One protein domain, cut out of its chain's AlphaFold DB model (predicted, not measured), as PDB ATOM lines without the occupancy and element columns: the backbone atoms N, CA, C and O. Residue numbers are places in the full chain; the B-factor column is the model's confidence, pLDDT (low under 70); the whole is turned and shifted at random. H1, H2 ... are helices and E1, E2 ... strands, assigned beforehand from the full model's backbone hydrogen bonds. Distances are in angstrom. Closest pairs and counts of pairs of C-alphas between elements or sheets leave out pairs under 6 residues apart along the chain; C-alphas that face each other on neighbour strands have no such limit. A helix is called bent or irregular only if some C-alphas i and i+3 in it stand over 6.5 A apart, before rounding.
ATOM      1  N   GLU A  11     -62.558 -26.743 -42.944       88.38
ATOM      2  CA  GLU A  11     -63.292 -27.637 -42.048       88.38
ATOM      3  C   GLU A  11     -62.723 -27.587 -40.627       88.38
ATOM      4  O   GLU A  11     -63.471 -27.425 -39.663       88.38
ATOM      5  N   ALA A  12     -61.397 -27.672 -40.479       83.31
ATOM      6  CA  ALA A  12     -60.748 -27.569 -39.176       83.31
ATOM      7  C   ALA A  12     -60.958 -26.176 -38.560       83.31
ATOM      8  O   ALA A  12     -61.196 -26.056 -37.358       83.31
ATOM      9  N   ARG A  13     -60.945 -25.120 -39.376       84.50
ATOM     10  CA  ARG A  13     -61.209 -23.749 -38.929       84.50
ATOM     11  C   ARG A  13     -62.622 -23.583 -38.380       84.50
ATOM     12  O   ARG A  13     -62.785 -22.920 -37.359       84.50
ATOM     13  N   ALA A  14     -63.615 -24.202 -39.015       85.25
ATOM     14  CA  ALA A  14     -64.992 -24.203 -38.535       85.25
ATOM     15  C   ALA A  14     -65.147 -25.005 -37.231       85.25
ATOM     16  O   ALA A  14     -65.795 -24.537 -36.299       85.25
ATOM     17  N   VAL A  15     -64.515 -26.178 -37.138       88.38
ATOM     18  CA  VAL A  15     -64.582 -27.044 -35.945       88.38
ATOM     19  C   VAL A  15     -63.926 -26.398 -34.724       88.38
ATOM     20  O   VAL A  15     -64.433 -26.529 -33.614       88.38
ATOM     21  N   PHE A  16     -62.806 -25.696 -34.909       83.81
ATOM     22  CA  PHE A  16     -62.033 -25.115 -33.809       83.81
ATOM     23  C   PHE A  16     -62.280 -23.622 -33.588       83.81
ATOM     24  O   PHE A  16     -61.521 -23.018 -32.831       83.81
ATOM     25  N   ALA A  17     -63.307 -23.035 -34.216       81.94
ATOM     26  CA  ALA A  17     -63.542 -21.588 -34.268       81.94
ATOM     27  C   ALA A  17     -63.427 -20.888 -32.900       81.94
ATOM     28  O   ALA A  17     -62.745 -19.871 -32.792       81.94
ATOM     29  N   ASP A  18     -63.996 -21.483 -31.849       82.00
ATOM     30  CA  ASP A  18     -64.019 -20.919 -30.490       82.00
ATOM     31  C   ASP A  18     -62.667 -20.993 -29.749       82.00
ATOM     32  O   ASP A  18     -62.504 -20.410 -28.678       82.00
ATOM     33  N   GLY A  19     -61.683 -21.710 -30.299       79.00
ATOM     34  CA  GLY A  19     -60.365 -21.942 -29.700       79.00
ATOM     35  C   GLY A  19     -59.192 -21.563 -30.605       79.00
ATOM     36  O   GLY A  19     -58.066 -22.023 -30.369       79.00
ATOM     37  N   LEU A  20     -59.429 -20.791 -31.670       82.38
ATOM     38  CA  LEU A  20     -58.374 -20.289 -32.550       82.38
ATOM     39  C   LEU A  20     -57.700 -19.061 -31.934       82.38
ATOM     40  O   LEU A  20     -58.330 -18.030 -31.715       82.38
ATOM     41  N   VAL A  21     -56.392 -19.151 -31.721       80.12
ATOM     42  CA  VAL A  21     -55.546 -18.011 -31.370       80.12
ATOM     43  C   VAL A  21     -54.658 -17.721 -32.568       80.12
ATOM     44  O   VAL A  21     -53.676 -18.420 -32.819       80.12
ATOM     45  N   HIS A  22     -55.043 -16.704 -33.333       81.19
ATOM     46  CA  HIS A  22     -54.278 -16.267 -34.490       81.19
ATOM     47  C   HIS A  22     -53.102 -15.394 -34.044       81.19
ATOM     48  O   HIS A  22     -53.293 -14.342 -33.430       81.19
ATOM     49  N   VAL A  23     -51.889 -15.831 -34.369       80.50
ATOM     50  CA  VAL A  23     -50.642 -15.113 -34.112       80.50
ATOM     51  C   VAL A  23     -49.957 -14.887 -35.466       80.50
ATOM     52  O   VAL A  23     -49.287 -15.796 -35.958       80.50
ATOM     53  N   PRO A  24     -50.126 -13.699 -36.086       77.62
ATOM     54  CA  PRO A  24     -49.695 -13.437 -37.468       77.62
ATOM     55  C   PRO A  24     -48.173 -13.290 -37.633       77.62
ATOM     56  O   PRO A  24     -47.678 -13.169 -38.748       77.62
ATOM     57  N   GLU A  25     -47.444 -13.257 -36.519       79.94
ATOM     58  CA  GLU A  25     -45.985 -13.209 -36.435       79.94
ATOM     59  C   GLU A  25     -45.323 -14.349 -37.238       79.94
ATOM     60  O   GLU A  25     -45.740 -15.503 -37.131       79.94
ATOM     61  N   GLN A  26     -44.276 -14.039 -38.010       78.50
ATOM     62  CA  GLN A  26     -43.563 -14.994 -38.881       78.50
ATOM     63  C   GLN A  26     -42.110 -15.248 -38.448       78.50
ATOM     64  O   GLN A  26     -41.438 -16.125 -38.983       78.50
ATOM     65  N   ASP A  27     -41.604 -14.491 -37.477       76.81
ATOM     66  CA  ASP A  27     -40.251 -14.613 -36.933       76.81
ATOM     67  C   ASP A  27     -40.105 -15.726 -35.883       76.81
ATOM     68  O   ASP A  27     -38.987 -16.009 -35.445       76.81
ATOM     69  N   SER A  28     -41.193 -16.423 -35.534       76.12
ATOM     70  CA  SER A  28     -41.161 -17.616 -34.686       76.12
ATOM     71  C   SER A  28     -42.010 -18.766 -35.232       76.12
ATOM     72  O   SER A  28     -42.974 -18.571 -35.970       76.12
ATOM     73  N   THR A  29     -41.634 -19.994 -34.872       83.12
ATOM     74  CA  THR A  29     -42.355 -21.209 -35.277       83.12
ATOM     75  C   THR A  29     -43.667 -21.358 -34.508       83.12
ATOM     76  O   THR A  29     -43.792 -20.883 -33.376       83.12
ATOM     77  N   ASP A  30     -44.629 -22.104 -35.054       81.81
ATOM     78  CA  ASP A  30     -45.870 -22.423 -34.332       81.81
ATOM     79  C   ASP A  30     -45.617 -23.169 -33.018       81.81
ATOM     80  O   ASP A  30     -46.333 -22.964 -32.039       81.81
ATOM     81  N   PHE A  31     -44.534 -23.948 -32.946       86.31
ATOM     82  CA  PHE A  31     -44.044 -24.531 -31.699       86.31
ATOM     83  C   PHE A  31     -43.709 -23.464 -30.646       86.31
ATOM     84  O   PHE A  31     -44.180 -23.532 -29.510       86.31
ATOM     85  N   ALA A  32     -42.922 -22.451 -31.022       85.31
ATOM     86  CA  ALA A  32     -42.547 -21.358 -30.129       85.31
ATOM     87  C   ALA A  32     -43.766 -20.526 -29.704       85.31
ATOM     88  O   ALA A  32     -43.877 -20.136 -28.536       85.31
ATOM     89  N   LYS A  33     -44.697 -20.280 -30.634       85.12
ATOM     90  CA  LYS A  33     -45.971 -19.609 -30.350       85.12
ATOM     91  C   LYS A  33     -46.784 -20.422 -29.341       85.12
ATOM     92  O   LYS A  33     -47.181 -19.881 -28.316       85.12
ATOM     93  N   ALA A  34     -46.951 -21.727 -29.561       86.25
ATOM     94  CA  ALA A  34     -47.704 -22.604 -28.668       86.25
ATOM     95  C   ALA A  34     -47.126 -22.636 -27.243       86.25
ATOM     96  O   ALA A  34     -47.877 -22.460 -26.282       86.25
ATOM     97  N   LEU A  35     -45.802 -22.787 -27.100       85.50
ATOM     98  CA  LEU A  35     -45.133 -22.784 -25.791       85.50
ATOM     99  C   LEU A  35     -45.312 -21.464 -25.030       85.50
ATOM    100  O   LEU A  35     -45.424 -21.471 -23.806       85.50
ATOM    101  N   ARG A  36     -45.328 -20.330 -25.742       83.25
ATOM    102  CA  ARG A  36     -45.504 -18.996 -25.152       83.25
ATOM    103  C   ARG A  36     -46.958 -18.706 -24.793       83.25
ATOM    104  O   ARG A  36     -47.217 -18.111 -23.750       83.25
ATOM    105  N   THR A  37     -47.893 -19.090 -25.655       83.31
ATOM    106  CA  THR A  37     -49.322 -18.794 -25.491       83.31
ATOM    107  C   THR A  37     -49.971 -19.648 -24.407       83.31
ATOM    108  O   THR A  37     -50.840 -19.154 -23.694       83.31
ATOM    109  N   TYR A  38     -49.537 -20.900 -24.248       81.62
ATOM    110  CA  TYR A  38     -50.060 -21.807 -23.228       81.62
ATOM    111  C   TYR A  38     -48.946 -22.269 -22.289       81.62
ATOM    112  O   TYR A  38     -48.464 -23.398 -22.408       81.62
ATOM    113  N   PRO A  39     -48.520 -21.410 -21.344       77.25
ATOM    114  CA  PRO A  39     -47.529 -21.801 -20.361       77.25
ATOM    115  C   PRO A  39     -48.110 -22.901 -19.468       77.25
ATOM    116  O   PRO A  39     -49.009 -22.664 -18.662       77.25
ATOM    117  N   ALA A  40     -47.582 -24.111 -19.609       80.56
ATOM    118  CA  ALA A  40     -47.867 -25.226 -18.721       80.56
ATOM    119  C   ALA A  40     -46.685 -25.447 -17.763       80.56
ATOM    120  O   ALA A  40     -45.543 -25.109 -18.095       80.56
ATOM    121  N   PRO A  41     -46.920 -26.050 -16.584       77.12
ATOM    122  CA  PRO A  41     -45.844 -26.566 -15.742       77.12
ATOM    123  C   PRO A  41     -44.867 -27.463 -16.502       77.12
ATOM    124  O   PRO A  41     -43.666 -27.424 -16.243       77.12
ATOM    125  N   PHE A  42     -45.405 -28.236 -17.445       85.50
ATOM    126  CA  PHE A  42     -44.672 -29.148 -18.298       85.50
ATOM    127  C   PHE A  42     -45.454 -29.416 -19.589       85.50
ATOM    128  O   PHE A  42     -46.682 -29.515 -19.548       85.50
ATOM    129  N   THR A  43     -44.751 -29.578 -20.709       91.25
ATOM    130  CA  THR A  43     -45.347 -29.830 -22.028       91.25
ATOM    131  C   THR A  43     -44.777 -31.103 -22.653       91.25
ATOM    132  O   THR A  43     -43.568 -31.304 -22.678       91.25
ATOM    133  N   ILE A  44     -45.640 -31.943 -23.226       93.44
ATOM    134  CA  ILE A  44     -45.223 -33.010 -24.144       93.44
ATOM    135  C   ILE A  44     -45.623 -32.577 -25.551       93.44
ATOM    136  O   ILE A  44     -46.801 -32.350 -25.823       93.44
ATOM    137  N   ALA A  45     -44.641 -32.432 -26.434       93.44
ATOM    138  CA  ALA A  45     -44.837 -31.972 -27.797       93.44
ATOM    139  C   ALA A  45     -44.653 -33.129 -28.782       93.44
ATOM    140  O   ALA A  45     -43.561 -33.676 -28.929       93.44
ATOM    141  N   VAL A  46     -45.730 -33.488 -29.476       93.12
ATOM    142  CA  VAL A  46     -45.766 -34.592 -30.446       93.12
ATOM    143  C   VAL A  46     -45.776 -34.031 -31.866       93.12
ATOM    144  O   VAL A  46     -46.341 -32.967 -32.105       93.12
ATOM    145  N   GLY A  47     -45.160 -34.741 -32.814       88.81
ATOM    146  CA  GLY A  47     -45.131 -34.338 -34.229       88.81
ATOM    147  C   GLY A  47     -43.986 -33.389 -34.602       88.81
ATOM    148  O   GLY A  47     -43.973 -32.844 -35.703       88.81
ATOM    149  N   PHE A  48     -43.005 -33.215 -33.710       88.62
ATOM    150  CA  PHE A  48     -41.828 -32.358 -33.918       88.62
ATOM    151  C   PHE A  48     -40.534 -33.144 -34.199       88.62
ATOM    152  O   PHE A  48     -39.465 -32.550 -34.319       88.62
ATOM    153  N   ILE A  49     -40.622 -34.475 -34.325       89.94
ATOM    154  CA  ILE A  49     -39.506 -35.383 -34.634       89.94
ATOM    155  C   ILE A  49     -39.848 -36.176 -35.910       89.94
ATOM    156  O   ILE A  49     -40.972 -36.647 -36.060       89.94
ATOM    157  N   GLY A  50     -38.886 -36.331 -36.828       78.75
ATOM    158  CA  GLY A  50     -38.931 -37.326 -37.914       78.75
ATOM    159  C   GLY A  50     -39.309 -36.829 -39.317       78.75
ATOM    160  O   GLY A  50     -38.737 -37.307 -40.290       78.75
ATOM    161  N   ALA A  51     -40.208 -35.850 -39.466       81.88
ATOM    162  CA  ALA A  51     -40.663 -35.429 -40.803       81.88
ATOM    163  C   ALA A  51     -39.715 -34.436 -41.500       81.88
ATOM    164  O   ALA A  51     -39.411 -34.560 -42.685       81.88
ATOM    165  N   ARG A  52     -39.265 -33.416 -40.762       87.12
ATOM    166  CA  ARG A  52     -38.483 -32.287 -41.279       87.12
ATOM    167  C   ARG A  52     -37.349 -31.954 -40.318       87.12
ATOM    168  O   ARG A  52     -37.592 -31.534 -39.189       87.12
ATOM    169  N   VAL A  53     -36.110 -32.162 -40.767       90.25
ATOM    170  CA  VAL A  53     -34.904 -31.994 -39.935       90.25
ATOM    171  C   VAL A  53     -34.722 -30.543 -39.490       90.25
ATOM    172  O   VAL A  53     -34.420 -30.289 -38.329       90.25
ATOM    173  N   ASP A  54     -34.944 -29.590 -40.391       88.81
ATOM    174  CA  ASP A  54     -34.889 -28.155 -40.104       88.81
ATOM    175  C   ASP A  54     -35.868 -27.753 -38.992       88.81
ATOM    176  O   ASP A  54     -35.496 -27.029 -38.068       88.81
ATOM    177  N   HIS A  55     -37.091 -28.288 -39.032       90.06
ATOM    178  CA  HIS A  55     -38.099 -28.039 -38.006       90.06
ATOM    179  C   HIS A  55     -37.671 -28.589 -36.638       90.06
ATOM    180  O   HIS A  55     -37.725 -27.868 -35.643       90.06
ATOM    181  N   PHE A  56     -37.172 -29.828 -36.588       92.88
ATOM    182  CA  PHE A  56     -36.666 -30.420 -35.348       92.88
ATOM    183  C   PHE A  56     -35.517 -29.597 -34.738       92.88
ATOM    184  O   PHE A  56     -35.524 -29.301 -33.541       92.88
ATOM    185  N   LEU A  57     -34.555 -29.159 -35.559       93.69
ATOM    186  CA  LEU A  57     -33.441 -28.317 -35.106       93.69
ATOM    187  C   LEU A  57     -33.913 -26.953 -34.576       93.69
ATOM    188  O   LEU A  57     -33.373 -26.455 -33.581       93.69
ATOM    189  N   ALA A  58     -34.934 -26.361 -35.199       91.50
ATOM    190  CA  ALA A  58     -35.559 -25.136 -34.708       91.50
ATOM    191  C   ALA A  58     -36.226 -25.357 -33.339       91.50
ATOM    192  O   ALA A  58     -36.001 -24.566 -32.423       91.50
ATOM    193  N   CYS A  59     -36.956 -26.462 -33.149       93.31
ATOM    194  CA  CYS A  59     -37.525 -26.828 -31.848       93.31
ATOM    195  C   CYS A  59     -36.448 -26.971 -30.766       93.31
ATOM    196  O   CYS A  59     -36.607 -26.410 -29.683       93.31
ATOM    197  N   LEU A  60     -35.331 -27.650 -31.050       94.19
ATOM    198  CA  LEU A  60     -34.227 -27.775 -30.088       94.19
ATOM    199  C   LEU A  60     -33.631 -26.416 -29.707       94.19
ATOM    200  O   LEU A  60     -33.339 -26.178 -28.535       94.19
ATOM    201  N   THR A  61     -33.486 -25.516 -30.679       93.56
ATOM    202  CA  THR A  61     -33.007 -24.149 -30.435       93.56
ATOM    203  C   THR A  61     -33.972 -23.381 -29.535       93.56
ATOM    204  O   THR A  61     -33.532 -22.733 -28.586       93.56
ATOM    205  N   GLU A  62     -35.279 -23.481 -29.778       92.88
ATOM    206  CA  GLU A  62     -36.296 -22.828 -28.949       92.88
ATOM    207  C   GLU A  62     -36.346 -23.395 -27.528       92.88
ATOM    208  O   GLU A  62     -36.399 -22.632 -26.559       92.88
ATOM    209  N   LEU A  63     -36.251 -24.719 -27.374       93.25
ATOM    210  CA  LEU A  63     -36.175 -25.351 -26.058       93.25
ATOM    211  C   LEU A  63     -34.928 -24.908 -25.288       93.25
ATOM    212  O   LEU A  63     -35.024 -24.554 -24.114       93.25
ATOM    213  N   ALA A  64     -33.769 -24.883 -25.947       93.25
ATOM    214  CA  ALA A  64     -32.504 -24.485 -25.342       93.25
ATOM    215  C   ALA A  64     -32.488 -23.005 -24.941       93.25
ATOM    216  O   ALA A  64     -32.054 -22.672 -23.837       93.25
ATOM    217  N   ARG A  65     -32.989 -22.122 -25.817       91.44
ATOM    218  CA  ARG A  65     -33.056 -20.674 -25.584       91.44
ATOM    219  C   ARG A  65     -33.944 -20.338 -24.391       91.44
ATOM    220  O   ARG A  65     -33.557 -19.525 -23.557       91.44
ATOM    221  N   ASN A  66     -35.116 -20.965 -24.309       87.31
ATOM    222  CA  ASN A  66     -36.133 -20.620 -23.316       87.31
ATOM    223  C   ASN A  66     -36.088 -21.501 -22.060       87.31
ATOM    224  O   ASN A  66     -36.823 -21.235 -21.111       87.31
ATOM    225  N   ARG A  67     -35.259 -22.558 -22.052       84.38
ATOM    226  CA  ARG A  67     -35.249 -23.605 -21.013       84.38
ATOM    227  C   ARG A  67     -36.665 -24.091 -20.688       84.38
ATOM    228  O   ARG A  67     -37.045 -24.225 -19.524       84.38
ATOM    229  N   ALA A  68     -37.469 -24.276 -21.732       83.81
ATOM    230  CA  ALA A  68     -38.860 -24.667 -21.573       83.81
ATOM    231  C   ALA A  68     -38.933 -26.093 -20.989       83.81
ATOM    232  O   ALA A  68     -38.219 -26.970 -21.484       83.81
ATOM    233  N   PRO A  69     -39.779 -26.346 -19.970       86.50
ATOM    234  CA  PRO A  69     -39.983 -27.677 -19.403       86.50
ATOM    235  C   PRO A  69     -40.812 -28.513 -20.382       86.50
ATOM    236  O   PRO A  69     -42.033 -28.607 -20.276       86.50
ATOM    237  N   CYS A  70     -40.153 -29.030 -21.413       93.75
ATOM    238  CA  CYS A  70     -40.815 -29.686 -22.525       93.75
ATOM    239  C   CYS A  70     -40.021 -30.900 -23.005       93.75
ATOM    240  O   CYS A  70     -38.795 -30.843 -23.142       93.75
ATOM    241  N   VAL A  71     -40.750 -31.979 -23.283       95.88
ATOM    242  CA  VAL A  71     -40.250 -33.167 -23.973       95.88
ATOM    243  C   VAL A  71     -40.863 -33.212 -25.367       95.88
ATOM    244  O   VAL A  71     -42.084 -33.221 -25.520       95.88
ATOM    245  N   LEU A  72     -40.014 -33.274 -26.387       96.69
ATOM    246  CA  LEU A  72     -40.412 -33.668 -27.732       96.69
ATOM    247  C   LEU A  72     -40.556 -35.191 -27.753       96.69
ATOM    248  O   LEU A  72     -39.618 -35.889 -27.373       96.69
ATOM    249  N   LEU A  73     -41.697 -35.705 -28.197       96.88
ATOM    250  CA  LEU A  73     -41.966 -37.137 -28.307       96.88
ATOM    251  C   LEU A  73     -42.187 -37.518 -29.774       96.88
ATOM    252  O   LEU A  73     -43.060 -36.970 -30.454       96.88
ATOM    253  N   GLY A  74     -41.376 -38.456 -30.247       95.25
ATOM    254  CA  GLY A  74     -41.501 -39.121 -31.534       95.25
ATOM    255  C   GLY A  74     -41.808 -40.605 -31.356       95.25
ATOM    256  O   GLY A  74     -42.008 -41.087 -30.244       95.25
ATOM    257  N   GLU A  75     -41.833 -41.330 -32.472       94.62
ATOM    258  CA  GLU A  75     -42.070 -42.776 -32.472       94.62
ATOM    259  C   GLU A  75     -40.925 -43.542 -31.794       94.62
ATOM    260  O   GLU A  75     -41.171 -44.387 -30.938       94.62
ATOM    261  N   GLU A  76     -39.675 -43.198 -32.116       95.50
ATOM    262  CA  GLU A  76     -38.489 -43.897 -31.596       95.50
ATOM    263  C   GLU A  76     -37.823 -43.204 -30.404       95.50
ATOM    264  O   GLU A  76     -37.176 -43.866 -29.597       95.50
ATOM    265  N   ASP A  77     -37.963 -41.883 -30.281       97.38
ATOM    266  CA  ASP A  77     -37.186 -41.071 -29.345       97.38
ATOM    267  C   ASP A  77     -38.050 -40.073 -28.574       97.38
ATOM    268  O   ASP A  77     -39.001 -39.494 -29.107       97.38
ATOM    269  N   CYS A  78     -37.647 -39.799 -27.336       97.44
ATOM    270  CA  CYS A  78     -38.037 -38.616 -26.587       97.44
ATOM    271  C   CYS A  78     -36.816 -37.727 -26.302       97.44
ATOM    272  O   CYS A  78     -35.725 -38.216 -25.991       97.44
ATOM    273  N   VAL A  79     -36.995 -36.409 -26.425       97.81
ATOM    274  CA  VAL A  79     -35.913 -35.421 -26.323       97.81
ATOM    275  C   VAL A  79     -36.316 -34.266 -25.419       97.81
ATOM    276  O   VAL A  79     -37.356 -33.649 -25.630       97.81
ATOM    277  N   CYS A  80     -35.467 -33.904 -24.463       96.62
ATOM    278  CA  CYS A  80     -35.619 -32.677 -23.679       96.62
ATOM    279  C   CYS A  80     -34.284 -31.956 -23.524       96.62
ATOM    280  O   CYS A  80     -33.221 -32.514 -23.792       96.62
ATOM    281  N   ILE A  81     -34.323 -30.714 -23.046       96.88
ATOM    282  CA  ILE A  81     -33.116 -30.076 -22.520       96.88
ATOM    283  C   ILE A  81     -32.900 -30.605 -21.108       96.88
ATOM    284  O   ILE A  81     -33.772 -30.468 -20.250       96.88
ATOM    285  N   ALA A  82     -31.757 -31.244 -20.885       95.56
ATOM    286  CA  ALA A  82     -31.406 -31.815 -19.600       95.56
ATOM    287  C   ALA A  82     -31.287 -30.706 -18.539       95.56
ATOM    288  O   ALA A  82     -30.667 -29.667 -18.805       95.56
ATOM    289  N   PRO A  83     -31.837 -30.907 -17.329       94.62
ATOM    290  CA  PRO A  83     -31.538 -30.033 -16.206       94.62
ATOM    291  C   PRO A  83     -30.064 -30.202 -15.773       94.62
ATOM    292  O   PRO A  83     -29.401 -31.162 -16.175       94.62
ATOM    293  N   PRO A  84     -29.527 -29.296 -14.932       94.62
ATOM    294  CA  PRO A  84     -28.139 -29.378 -14.467       94.62
ATOM    295  C   PRO A  84     -27.806 -30.661 -13.696       94.62
ATOM    296  O   PRO A  84     -26.654 -31.078 -13.679       94.62
ATOM    297  N   SER A  85     -28.792 -31.286 -13.054       95.88
ATOM    298  CA  SER A  85     -28.644 -32.589 -12.409       95.88
ATOM    299  C   SER A  85     -29.901 -33.411 -12.650       95.88
ATOM    300  O   SER A  85     -31.008 -32.880 -12.548       95.88
ATOM    301  N   ILE A  86     -29.733 -34.682 -13.007       96.06
ATOM    302  CA  ILE A  86     -30.840 -35.619 -13.208       96.06
ATOM    303  C   ILE A  86     -30.408 -37.028 -12.820       96.06
ATOM    304  O   ILE A  86     -29.290 -37.458 -13.118       96.06
ATOM    305  N   ARG A  87     -31.316 -37.763 -12.178       97.19
ATOM    306  CA  ARG A  87     -31.166 -39.189 -11.898       97.19
ATOM    307  C   ARG A  87     -32.242 -39.956 -12.645       97.19
ATOM    308  O   ARG A  87     -33.413 -39.712 -12.391       97.19
ATOM    309  N   LEU A  88     -31.851 -40.883 -13.512       96.69
ATOM    310  CA  LEU A  88     -32.741 -41.689 -14.345       96.69
ATOM    311  C   LEU A  88     -32.650 -43.157 -13.929       96.69
ATOM    312  O   LEU A  88     -31.556 -43.729 -13.914       96.69
ATOM    313  N   ASP A  89     -33.787 -43.772 -13.615       96.31
ATOM    314  CA  ASP A  89     -33.862 -45.219 -13.417       96.31
ATOM    315  C   ASP A  89     -34.170 -45.893 -14.760       96.31
ATOM    316  O   ASP A  89     -35.318 -45.977 -15.193       96.31
ATOM    317  N   LEU A  90     -33.113 -46.279 -15.477       96.56
ATOM    318  CA  LEU A  90     -33.201 -46.857 -16.818       96.56
ATOM    319  C   LEU A  90     -32.719 -48.310 -16.806       96.56
ATOM    320  O   LEU A  90     -31.713 -48.612 -16.154       96.56
ATOM    321  N   PRO A  91     -33.351 -49.206 -17.589       96.94
ATOM    322  CA  PRO A  91     -32.842 -50.556 -17.789       96.94
ATOM    323  C   PRO A  91     -31.399 -50.539 -18.296       96.94
ATOM    324  O   PRO A  91     -31.034 -49.677 -19.098       96.94
ATOM    325  N   VAL A  92     -30.589 -51.514 -17.881       98.00
ATOM    326  CA  VAL A  92     -29.245 -51.729 -18.440       98.00
ATOM    327  C   VAL A  92     -29.353 -51.937 -19.948       98.00
ATOM    328  O   VAL A  92     -30.188 -52.706 -20.417       98.00
ATOM    329  N   GLY A  93     -28.486 -51.280 -20.712       97.94
ATOM    330  CA  GLY A  93     -28.470 -51.383 -22.166       97.94
ATOM    331  C   GLY A  93     -29.291 -50.317 -22.892       97.94
ATOM    332  O   GLY A  93     -29.231 -50.258 -24.119       97.94
ATOM    333  N   THR A  94     -30.004 -49.451 -22.169       98.38
ATOM    334  CA  THR A  94     -30.786 -48.351 -22.753       98.38
ATOM    335  C   THR A  94     -29.864 -47.365 -23.465       98.38
ATOM    336  O   THR A  94     -28.827 -46.968 -22.924       98.38
ATOM    337  N   ARG A  95     -30.231 -46.953 -24.684       98.38
ATOM    338  CA  ARG A  95     -29.523 -45.892 -25.411       98.38
ATOM    339  C   ARG A  95     -29.714 -44.564 -24.681       98.38
ATOM    340  O   ARG A  95     -30.837 -44.178 -24.384       98.38
ATOM    341  N   LEU A  96     -28.629 -43.835 -24.463       98.38
ATOM    342  CA  LEU A  96     -28.659 -42.484 -23.914       98.38
ATOM    343  C   LEU A  96     -27.745 -41.602 -24.751       98.38
ATOM    344  O   LEU A  96     -26.565 -41.902 -24.889       98.38
ATOM    345  N   SER A  97     -28.269 -40.519 -25.321       98.44
ATOM    346  CA  SER A  97     -27.438 -39.563 -26.059       98.44
ATOM    347  C   SER A  97     -27.477 -38.176 -25.433       98.44
ATOM    348  O   SER A  97     -28.531 -37.698 -25.020       98.44
ATOM    349  N   LEU A  98     -26.313 -37.528 -25.399       98.19
ATOM    350  CA  LEU A  98     -26.129 -36.150 -24.952       98.19
ATOM    351  C   LEU A  98     -25.684 -35.290 -26.137       98.19
ATOM    352  O   LEU A  98     -24.585 -35.475 -26.669       98.19
ATOM    353  N   TRP A  99     -26.536 -34.357 -26.559       97.81
ATOM    354  CA  TRP A  99     -26.267 -33.471 -27.686       97.81
ATOM    355  C   TRP A  99     -26.108 -32.007 -27.237       97.81
ATOM    356  O   TRP A  99     -27.086 -31.373 -26.833       97.81
ATOM    357  N   PRO A 100     -24.894 -31.433 -27.301       97.25
ATOM    358  CA  PRO A 100     -24.647 -30.066 -26.851       97.25
ATOM    359  C   PRO A 100     -25.197 -29.029 -27.836       97.25
ATOM    360  O   PRO A 100     -24.913 -29.081 -29.030       97.25
ATOM    361  N   LEU A 101     -25.902 -28.019 -27.321       96.31
ATOM    362  CA  LEU A 101     -26.261 -26.801 -28.070       96.31
ATOM    363  C   LEU A 101     -25.311 -25.626 -27.781       96.31
ATOM    364  O   LEU A 101     -25.425 -24.559 -28.378       96.31
ATOM    365  N   GLY A 102     -24.347 -25.825 -26.886       95.56
ATOM    366  CA  GLY A 102     -23.250 -24.907 -26.596       95.56
ATOM    367  C   GLY A 102     -22.102 -25.644 -25.898       95.56
ATOM    368  O   GLY A 102     -22.226 -26.843 -25.641       95.56
ATOM    369  N   PRO A 103     -20.983 -24.966 -25.591       97.50
ATOM    370  CA  PRO A 103     -19.888 -25.569 -24.835       97.50
ATOM    371  C   PRO A 103     -20.376 -26.066 -23.470       97.50
ATOM    372  O   PRO A 103     -20.938 -25.287 -22.700       97.50
ATOM    373  N   ALA A 104     -20.175 -27.347 -23.175       97.44
ATOM    374  CA  ALA A 104     -20.668 -27.979 -21.955       97.44
ATOM    375  C   ALA A 104     -19.709 -29.064 -21.455       97.44
ATOM    376  O   ALA A 104     -18.906 -29.613 -22.208       97.44
ATOM    377  N   THR A 105     -19.801 -29.388 -20.173       97.81
ATOM    378  CA  THR A 105     -19.081 -30.499 -19.535       97.81
ATOM    379  C   THR A 105     -19.997 -31.160 -18.515       97.81
ATOM    380  O   THR A 105     -21.035 -30.606 -18.145       97.81
ATOM    381  N   GLY A 106     -19.624 -32.338 -18.030       96.50
ATOM    382  CA  GLY A 106     -20.370 -32.970 -16.955       96.50
ATOM    383  C   GLY A 106     -19.737 -34.254 -16.462       96.50
ATOM    384  O   GLY A 106     -18.762 -34.732 -17.033       96.50
ATOM    385  N   THR A 107     -20.319 -34.804 -15.406       97.81
ATOM    386  CA  THR A 107     -19.997 -36.127 -14.869       97.81
ATOM    387  C   THR A 107     -21.212 -37.035 -14.994       97.81
ATOM    388  O   THR A 107     -22.355 -36.563 -15.034       97.81
ATOM    389  N   GLY A 108     -20.965 -38.338 -15.105       96.50
ATOM    390  CA  GLY A 108     -22.017 -39.321 -15.318       96.50
ATOM    391  C   GLY A 108     -21.682 -40.660 -14.682       96.50
ATOM    392  O   GLY A 108     -20.616 -41.215 -14.929       96.50
ATOM    393  N   GLU A 109     -22.614 -41.189 -13.901       98.00
ATOM    394  CA  GLU A 109     -22.574 -42.551 -13.364       98.00
ATOM    395  C   GLU A 109     -23.583 -43.436 -14.099       98.00
ATOM    396  O   GLU A 109     -24.558 -42.936 -14.659       98.00
ATOM    397  N   GLY A 110     -23.359 -44.752 -14.100       97.88
ATOM    398  CA  GLY A 110     -24.261 -45.700 -14.765       97.88
ATOM    399  C   GLY A 110     -24.209 -45.642 -16.294       97.88
ATOM    400  O   GLY A 110     -25.142 -46.094 -16.954       97.88
ATOM    401  N   LEU A 111     -23.134 -45.093 -16.868       98.06
ATOM    402  CA  LEU A 111     -22.879 -45.044 -18.309       98.06
ATOM    403  C   LEU A 111     -21.773 -46.030 -18.697       98.06
ATOM    404  O   LEU A 111     -20.814 -46.229 -17.954       98.06
ATOM    405  N   GLU A 112     -21.888 -46.620 -19.882       98.25
ATOM    406  CA  GLU A 112     -20.858 -47.470 -20.485       98.25
ATOM    407  C   GLU A 112     -19.610 -46.652 -20.830       98.25
ATOM    408  O   GLU A 112     -18.486 -47.081 -20.579       98.25
ATOM    409  N   TRP A 113     -19.811 -45.455 -21.388       97.12
ATOM    410  CA  TRP A 113     -18.729 -44.543 -21.745       97.12
ATOM    411  C   TRP A 113     -18.737 -43.331 -20.798       97.12
ATOM    412  O   TRP A 113     -19.675 -42.529 -20.862       97.12
ATOM    413  N   PRO A 114     -17.726 -43.178 -19.917       95.31
ATOM    414  CA  PRO A 114     -17.651 -42.063 -18.971       95.31
ATOM    415  C   PRO A 114     -17.582 -40.696 -19.657       95.31
ATOM    416  O   PRO A 114     -16.972 -40.559 -20.719       95.31
ATOM    417  N   ILE A 115     -18.154 -39.670 -19.018       97.19
ATOM    418  CA  ILE A 115     -18.245 -38.312 -19.587       97.19
ATOM    419  C   ILE A 115     -17.429 -37.248 -18.834       97.19
ATOM    420  O   ILE A 115     -17.279 -36.144 -19.346       97.19
ATOM    421  N   ASP A 116     -16.827 -37.581 -17.686       94.94
ATOM    422  CA  ASP A 116     -16.166 -36.665 -16.731       94.94
ATOM    423  C   ASP A 116     -15.096 -35.745 -17.329       94.94
ATOM    424  O   ASP A 116     -14.764 -34.698 -16.774       94.94
ATOM    425  N   ARG A 117     -14.501 -36.153 -18.450       92.44
ATOM    426  CA  ARG A 117     -13.418 -35.424 -19.128       92.44
ATOM    427  C   ARG A 117     -13.793 -34.973 -20.532       92.44
ATOM    428  O   ARG A 117     -12.923 -34.557 -21.296       92.44
ATOM    429  N   VAL A 118     -15.068 -35.077 -20.889       96.12
ATOM    430  CA  VAL A 118     -15.552 -34.706 -22.211       96.12
ATOM    431  C   VAL A 118     -15.897 -33.221 -22.220       96.12
ATOM    432  O   VAL A 118     -16.787 -32.758 -21.510       96.12
ATOM    433  N   ALA A 119     -15.177 -32.472 -23.052       97.06
ATOM    434  CA  ALA A 119     -15.542 -31.113 -23.423       97.06
ATOM    435  C   ALA A 119     -16.529 -31.173 -24.595       97.06
ATOM    436  O   ALA A 119     -16.129 -31.284 -25.759       97.06
ATOM    437  N   PHE A 120     -17.819 -31.141 -24.275       98.00
ATOM    438  CA  PHE A 120     -18.879 -31.165 -25.267       98.00
ATOM    439  C   PHE A 120     -18.982 -29.831 -26.001       98.00
ATOM    440  O   PHE A 120     -18.797 -28.755 -25.427       98.00
ATOM    441  N   GLY A 121     -19.348 -29.900 -27.274       96.88
ATOM    442  CA  GLY A 121     -19.691 -28.724 -28.055       96.88
ATOM    443  C   GLY A 121     -20.370 -29.099 -29.369       96.88
ATOM    444  O   GLY A 121     -20.084 -30.160 -29.925       96.88
ATOM    445  N   PRO A 122     -21.248 -28.230 -29.899       93.50
ATOM    446  CA  PRO A 122     -21.987 -28.506 -31.135       93.50
ATOM    447  C   PRO A 122     -21.071 -28.676 -32.359       93.50
ATOM    448  O   PRO A 122     -21.465 -29.290 -33.342       93.50
ATOM    449  N   ALA A 123     -19.847 -28.142 -32.293       93.94
ATOM    450  CA  ALA A 123     -18.815 -28.265 -33.322       93.94
ATOM    451  C   ALA A 123     -17.634 -29.164 -32.893       93.94
ATOM    452  O   ALA A 123     -16.571 -29.115 -33.510       93.94
ATOM    453  N   SER A 124     -17.777 -29.935 -31.809       92.19
ATOM    454  CA  SER A 124     -16.720 -30.798 -31.274       92.19
ATOM    455  C   SER A 124     -17.262 -32.180 -30.883       92.19
ATOM    456  O   SER A 124     -17.835 -32.875 -31.720       92.19
ATOM    457  N   VAL A 125     -17.031 -32.622 -29.644       93.81
ATOM    458  CA  VAL A 125     -17.438 -33.941 -29.159       93.81
ATOM    459  C   VAL A 125     -18.890 -33.887 -28.697       93.81
ATOM    460  O   VAL A 125     -19.299 -32.969 -27.984       93.81
ATOM    461  N   THR A 126     -19.659 -34.903 -29.077       93.38
ATOM    462  CA  THR A 126     -21.022 -35.149 -28.593       93.38
ATOM    463  C   THR A 126     -21.066 -36.486 -27.856       93.38
ATOM    464  O   THR A 126     -20.195 -37.336 -28.044       93.38
ATOM    465  N   GLY A 127     -22.061 -36.686 -26.995       91.25
ATOM    466  CA  GLY A 127     -22.262 -37.927 -26.243       91.25
ATOM    467  C   GLY A 127     -23.252 -38.851 -26.937       91.25
ATOM    468  O   GLY A 127     -24.170 -39.344 -26.291       91.25
ATOM    469  N   THR A 128     -23.136 -39.005 -28.255       92.81
ATOM    470  CA  THR A 128     -24.123 -39.724 -29.069       92.81
ATOM    471  C   THR A 128     -24.030 -41.235 -28.858       92.81
ATOM    472  O   THR A 128     -22.943 -41.803 -28.906       92.81
ATOM    473  N   SER A 129     -25.182 -41.894 -28.694       93.69
ATOM    474  CA  SER A 129     -25.316 -43.353 -28.554       93.69
ATOM    475  C   SER A 129     -24.520 -43.963 -27.395       93.69
ATOM    476  O   SER A 129     -23.984 -45.063 -27.523       93.69
ATOM    477  N   ASN A 130     -24.479 -43.276 -26.247       97.38
ATOM    478  CA  ASN A 130     -24.049 -43.897 -24.997       97.38
ATOM    479  C   ASN A 130     -25.051 -44.996 -24.589       97.38
ATOM    480  O   ASN A 130     -26.137 -45.131 -25.165       97.38
ATOM    481  N   ARG A 131     -24.684 -45.805 -23.601       98.31
ATOM    482  CA  ARG A 131     -25.495 -46.920 -23.129       98.31
ATOM    483  C   ARG A 131     -25.464 -46.980 -21.615       98.31
ATOM    484  O   ARG A 131     -24.417 -46.763 -21.013       98.31
ATOM    485  N   THR A 132     -26.597 -47.278 -21.003       98.44
ATOM    486  CA  THR A 132     -26.682 -47.413 -19.551       98.44
ATOM    487  C   THR A 132     -26.090 -48.743 -19.078       98.44
ATOM    488  O   THR A 132     -26.270 -49.790 -19.703       98.44
ATOM    489  N   THR A 133     -25.398 -48.711 -17.945       98.25
ATOM    490  CA  THR A 133     -24.894 -49.886 -17.212       98.25
ATOM    491  C   THR A 133     -25.656 -50.120 -15.901       98.25
ATOM    492  O   THR A 133     -25.414 -51.107 -15.212       98.25
ATOM    493  N   GLY A 134     -26.612 -49.242 -15.582       95.00
ATOM    494  CA  GLY A 134     -27.488 -49.264 -14.411       95.00
ATOM    495  C   GLY A 134     -28.237 -47.929 -14.284       95.00
ATOM    496  O   GLY A 134     -28.282 -47.181 -15.265       95.00
ATOM    497  N   PRO A 135     -28.777 -47.597 -13.094       95.88
ATOM    498  CA  PRO A 135     -29.331 -46.274 -12.824       95.88
ATOM    499  C   PRO A 135     -28.309 -45.179 -13.127       95.88
ATOM    500  O   PRO A 135     -27.154 -45.262 -12.702       95.88
ATOM    501  N   VAL A 136     -28.744 -44.152 -13.849       97.94
ATOM    502  CA  VAL A 136     -27.882 -43.076 -14.336       97.94
ATOM    503  C   VAL A 136     -28.019 -41.861 -13.435       97.94
ATOM    504  O   VAL A 136     -29.128 -41.450 -13.104       97.94
ATOM    505  N   THR A 137     -26.896 -41.235 -13.100       97.88
ATOM    506  CA  THR A 137     -26.871 -39.887 -12.517       97.88
ATOM    507  C   THR A 137     -26.019 -39.009 -13.417       97.88
ATOM    508  O   THR A 137     -24.866 -39.350 -13.668       97.88
ATOM    509  N   LEU A 138     -26.561 -37.891 -13.893       97.88
ATOM    510  CA  LEU A 138     -25.828 -36.904 -14.685       97.88
ATOM    511  C   LEU A 138     -25.734 -35.593 -13.912       97.88
ATOM    512  O   LEU A 138     -26.731 -35.128 -13.364       97.88
ATOM    513  N   ASN A 139     -24.557 -34.970 -13.933       97.88
ATOM    514  CA  ASN A 139     -24.359 -33.593 -13.488       97.88
ATOM    515  C   ASN A 139     -23.713 -32.808 -14.626       97.88
ATOM    516  O   ASN A 139     -22.582 -33.089 -15.017       97.88
ATOM    517  N   LEU A 140     -24.442 -31.844 -15.174       97.12
ATOM    518  CA  LEU A 140     -24.096 -31.107 -16.380       97.12
ATOM    519  C   LEU A 140     -23.866 -29.630 -16.054       97.12
ATOM    520  O   LEU A 140     -24.555 -29.031 -15.227       97.12
ATOM    521  N   SER A 141     -22.901 -29.023 -16.735       96.31
ATOM    522  CA  SER A 141     -22.545 -27.617 -16.562       96.31
ATOM    523  C   SER A 141     -22.204 -26.951 -17.895       96.31
ATOM    524  O   SER A 141     -21.808 -27.610 -18.859       96.31
ATOM    525  N   GLY A 142     -22.360 -25.626 -17.951       95.94
ATOM    526  CA  GLY A 142     -22.139 -24.833 -19.159       95.94
ATOM    527  C   GLY A 142     -23.416 -24.618 -19.977       95.94
ATOM    528  O   GLY A 142     -24.443 -24.195 -19.442       95.94
ATOM    529  N   GLY A 143     -23.316 -24.820 -21.290       95.00
ATOM    530  CA  GLY A 143     -24.399 -24.615 -22.247       95.00
ATOM    531  C   GLY A 143     -25.499 -25.685 -22.187       95.00
ATOM    532  O   GLY A 143     -25.316 -26.731 -21.565       95.00
ATOM    533  N   PRO A 144     -26.651 -25.444 -22.842       96.56
ATOM    534  CA  PRO A 144     -27.749 -26.405 -22.881       96.56
ATOM    535  C   PRO A 144     -27.325 -27.732 -23.520       96.56
ATOM    536  O   PRO A 144     -26.643 -27.752 -24.548       96.56
ATOM    537  N   MET A 145     -27.781 -28.830 -22.924       97.44
ATOM    538  CA  MET A 145     -27.560 -30.191 -23.398       97.44
ATOM    539  C   MET A 145     -28.913 -30.822 -23.699       97.44
ATOM    540  O   MET A 145     -29.763 -30.878 -22.816       97.44
ATOM    541  N   ALA A 146     -29.125 -31.298 -24.921       97.69
ATOM    542  CA  ALA A 146     -30.267 -32.147 -25.214       97.69
ATOM    543  C   ALA A 146     -29.975 -33.575 -24.732       97.69
ATOM    544  O   ALA A 146     -28.942 -34.154 -25.067       97.69
ATOM    545  N   LEU A 147     -30.889 -34.123 -23.937       98.06
ATOM    546  CA  LEU A 147     -30.929 -35.526 -23.552       98.06
ATOM    547  C   LEU A 147     -31.901 -36.237 -24.487       98.06
ATOM    548  O   LEU A 147     -33.054 -35.826 -24.608       98.06
ATOM    549  N   ILE A 148     -31.419 -37.285 -25.147       98.31
ATOM    550  CA  ILE A 148     -32.184 -38.089 -26.100       98.31
ATOM    551  C   ILE A 148     -32.204 -39.523 -25.578       98.31
ATOM    552  O   ILE A 148     -31.146 -40.129 -25.365       98.31
ATOM    553  N   LEU A 149     -33.407 -40.048 -25.381       98.50
ATOM    554  CA  LEU A 149     -33.676 -41.406 -24.918       98.50
ATOM    555  C   LEU A 149     -34.685 -42.072 -25.865       98.50
ATOM    556  O   LEU A 149     -35.471 -41.356 -26.486       98.50
ATOM    557  N   PRO A 150     -34.715 -43.412 -25.943       98.19
ATOM    558  CA  PRO A 150     -35.815 -44.144 -26.558       98.19
ATOM    559  C   PRO A 150     -37.186 -43.673 -26.048       98.19
ATOM    560  O   PRO A 150     -37.328 -43.314 -24.880       98.19
ATOM    561  N   SER A 151     -38.199 -43.675 -26.913       97.31
ATOM    562  CA  SER A 151     -39.552 -43.206 -26.577       97.31
ATOM    563  C   SER A 151     -40.199 -43.993 -25.429       97.31
ATOM    564  O   SER A 151     -40.957 -43.422 -24.644       97.31
ATOM    565  N   ASP A 152     -39.859 -45.275 -25.271       97.19
ATOM    566  CA  ASP A 152     -40.317 -46.128 -24.167       97.19
ATOM    567  C   ASP A 152     -39.702 -45.761 -22.801       97.19
ATOM    568  O   ASP A 152     -40.261 -46.117 -21.763       97.19
ATOM    569  N   ALA A 153     -38.619 -44.975 -22.781       97.56
ATOM    570  CA  ALA A 153     -38.018 -44.415 -21.572       97.56
ATOM    571  C   ALA A 153     -38.707 -43.123 -21.094       97.56
ATOM    572  O   ALA A 153     -38.330 -42.579 -20.052       97.56
ATOM    573  N   LEU A 154     -39.725 -42.631 -21.815       96.56
ATOM    574  CA  LEU A 154     -40.471 -41.428 -21.443       96.56
ATOM    575  C   LEU A 154     -40.992 -41.463 -19.994       96.56
ATOM    576  O   LEU A 154     -40.795 -40.463 -19.308       96.56
ATOM    577  N   PRO A 155     -41.616 -42.545 -19.478       95.06
ATOM    578  CA  PRO A 155     -42.107 -42.562 -18.099       95.06
ATOM    579  C   PRO A 155     -40.998 -42.301 -17.074       95.06
ATOM    580  O   PRO A 155     -41.146 -41.422 -16.231       95.06
ATOM    581  N   ALA A 156     -39.854 -42.981 -17.218       95.25
ATOM    582  CA  ALA A 156     -38.696 -42.781 -16.351       95.25
ATOM    583  C   ALA A 156     -38.151 -41.349 -16.463       95.25
ATOM    584  O   ALA A 156     -37.841 -40.723 -15.455       95.25
ATOM    585  N   LEU A 157     -38.091 -40.791 -17.678       95.62
ATOM    586  CA  LEU A 157     -37.686 -39.400 -17.880       95.62
ATOM    587  C   LEU A 157     -38.627 -38.419 -17.165       95.62
ATOM    588  O   LEU A 157     -38.153 -37.484 -16.525       95.62
ATOM    589  N   LEU A 158     -39.944 -38.618 -17.257       92.69
ATOM    590  CA  LEU A 158     -40.932 -37.747 -16.615       92.69
ATOM    591  C   LEU A 158     -40.870 -37.821 -15.087       92.69
ATOM    592  O   LEU A 158     -40.963 -36.785 -14.428       92.69
ATOM    593  N   GLU A 159     -40.679 -39.016 -14.528       91.94
ATOM    594  CA  GLU A 159     -40.460 -39.204 -13.090       91.94
ATOM    595  C   GLU A 159     -39.200 -38.462 -12.621       91.94
ATOM    596  O   GLU A 159     -39.239 -37.719 -11.639       91.94
ATOM    597  N   SER A 160     -38.102 -38.596 -13.365       91.31
ATOM    598  CA  SER A 160     -36.808 -37.970 -13.069       91.31
ATOM    599  C   SER A 160     -36.778 -36.458 -13.219       91.31
ATOM    600  O   SER A 160     -35.971 -35.795 -12.570       91.31
ATOM    601  N   LEU A 161     -37.623 -35.901 -14.084       87.88
ATOM    602  CA  LEU A 161     -37.765 -34.455 -14.225       87.88
ATOM    603  C   LEU A 161     -38.544 -33.832 -13.061       87.88
ATOM    604  O   LEU A 161     -38.791 -32.629 -13.118       87.88
ATOM    605  N   GLU A 162     -38.896 -34.629 -12.036       70.06
ATOM    606  CA  GLU A 162     -39.634 -34.229 -10.841       70.06
ATOM    607  C   GLU A 162     -40.738 -33.257 -11.231       70.06
ATOM    608  O   GLU A 162     -40.625 -32.063 -10.954       70.06
TER     609      GLU A 162
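This is residues 11 to 162 of the 173 residues of the protein "Thiamine pyrophosphokinase" of Jannaschia rubra (UniProt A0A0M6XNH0). Picture one twisted sheet that folds back on itself where E7 bends, so that E4, E6 and the later part of E7 come partly face to face with E5 and E8, like a loose, half-open barrel. H3 packs on one side of E3 and E8, the sheet curls round H4 on the other side, and residues 11 to 20, with the short helix H1, stick out beyond the end that holds H2 and E1. The printed part has 152 residues with four named helices and eight named strands, in the order H1 H2 E1 H3 E2 E3 E4 E5 E6 E7 E8 H4. The sheet is branched and mixed, with E1 and E2 parallel and its other neighbour pairs antiparallel; the class is mixed, helices and strands. The whole is compact, with a radius of gyration of the C-alphas of 16.7 A, yet elongated, spanning 53 by 30 by 27 A.

Start at H1, residues 11 to 15, which touches no helix and is not on the sheet. Next comes H2, residues 30 to 37; with its residues 31 to 35 it only grazes the sheet. H3, residues 53 to 66, only just touches H2, with 3 pairs of C-alphas within 8 A, made by residues 59 to 62 of H3 alone; the closest are those of Ala 32 and Glu 62, 6.5 A apart. They run the same way at a shallow tilt of 23 degrees. E1, residues 43 to 46, and E2, residues 70 to 73, are parallel neighbours, with N 45 and O 71 2.8 A apart, within hydrogen-bond range. E2 and E3, residues 77 to 81, form a hairpin, with N 72 and O 79 at 2.8 A. H3 is on the sheet over E3, at a height of 8.7 A, and runs along it at 17 degrees on the local plane; their closest C-alphas are those of Ala 64 and Ile 81, 6.3 A apart. On the other side of E3 from E2 look for E8, residues 145 to 150, antiparallel, with N 147 and O 80 at 2.8 A. E5, residues 95 to 100, is the next antiparallel neighbour of E8, with N 99 and O 146 at 2.8 A. E7, residues 127 to 142, bends by 168 degrees at residue 130 and has three antiparallel neighbours in staggered pairing. It pairs with E5 over residues 127 to 131, with N 127 and O 98 at 2.8 A. With E6, residues 104 to 111, it forms a hairpin, where N 107 and O 139 are 2.9 A apart. With E4, residues 85 to 88, it pairs at N 88 and O 136, 2.8 A. H4, residues 151 to 160, is on the sheet, which curls round it; its closest C-alphas to E4 are those of Ser 160 and Leu 88, 5.7 A apart. H4 is irregular, with C-alphas 152 and 155 7.3 A apart. Every O i to N i+4 pair is within hydrogen-bond range in H1, H2 and H3; in H4, 4 of 6 are.

Find C-alpha 11 at (-63.292, -27.637, -42.048), where H1 begins. H3 runs 20.2 A from C-alpha 53 at (-34.904, -31.994, -39.935). E5 is 16.6 A long, E6 17.6 A and E8 16.5 A, while the bent E7 measures 14.9 A from first to last C-alpha. H4, 14.7 A long, ends at C-alpha 160, (-36.808, -37.970, -13.069).

The C-alphas farthest apart are those of Ala 14 and Arg 117, 56.2 A. The printed part has no cut. The links H1 to H2 and E6 to E7 are long, of 14 and 15 residues. The mean pLDDT of the printed part is 92.0, and no printed residue is under 70.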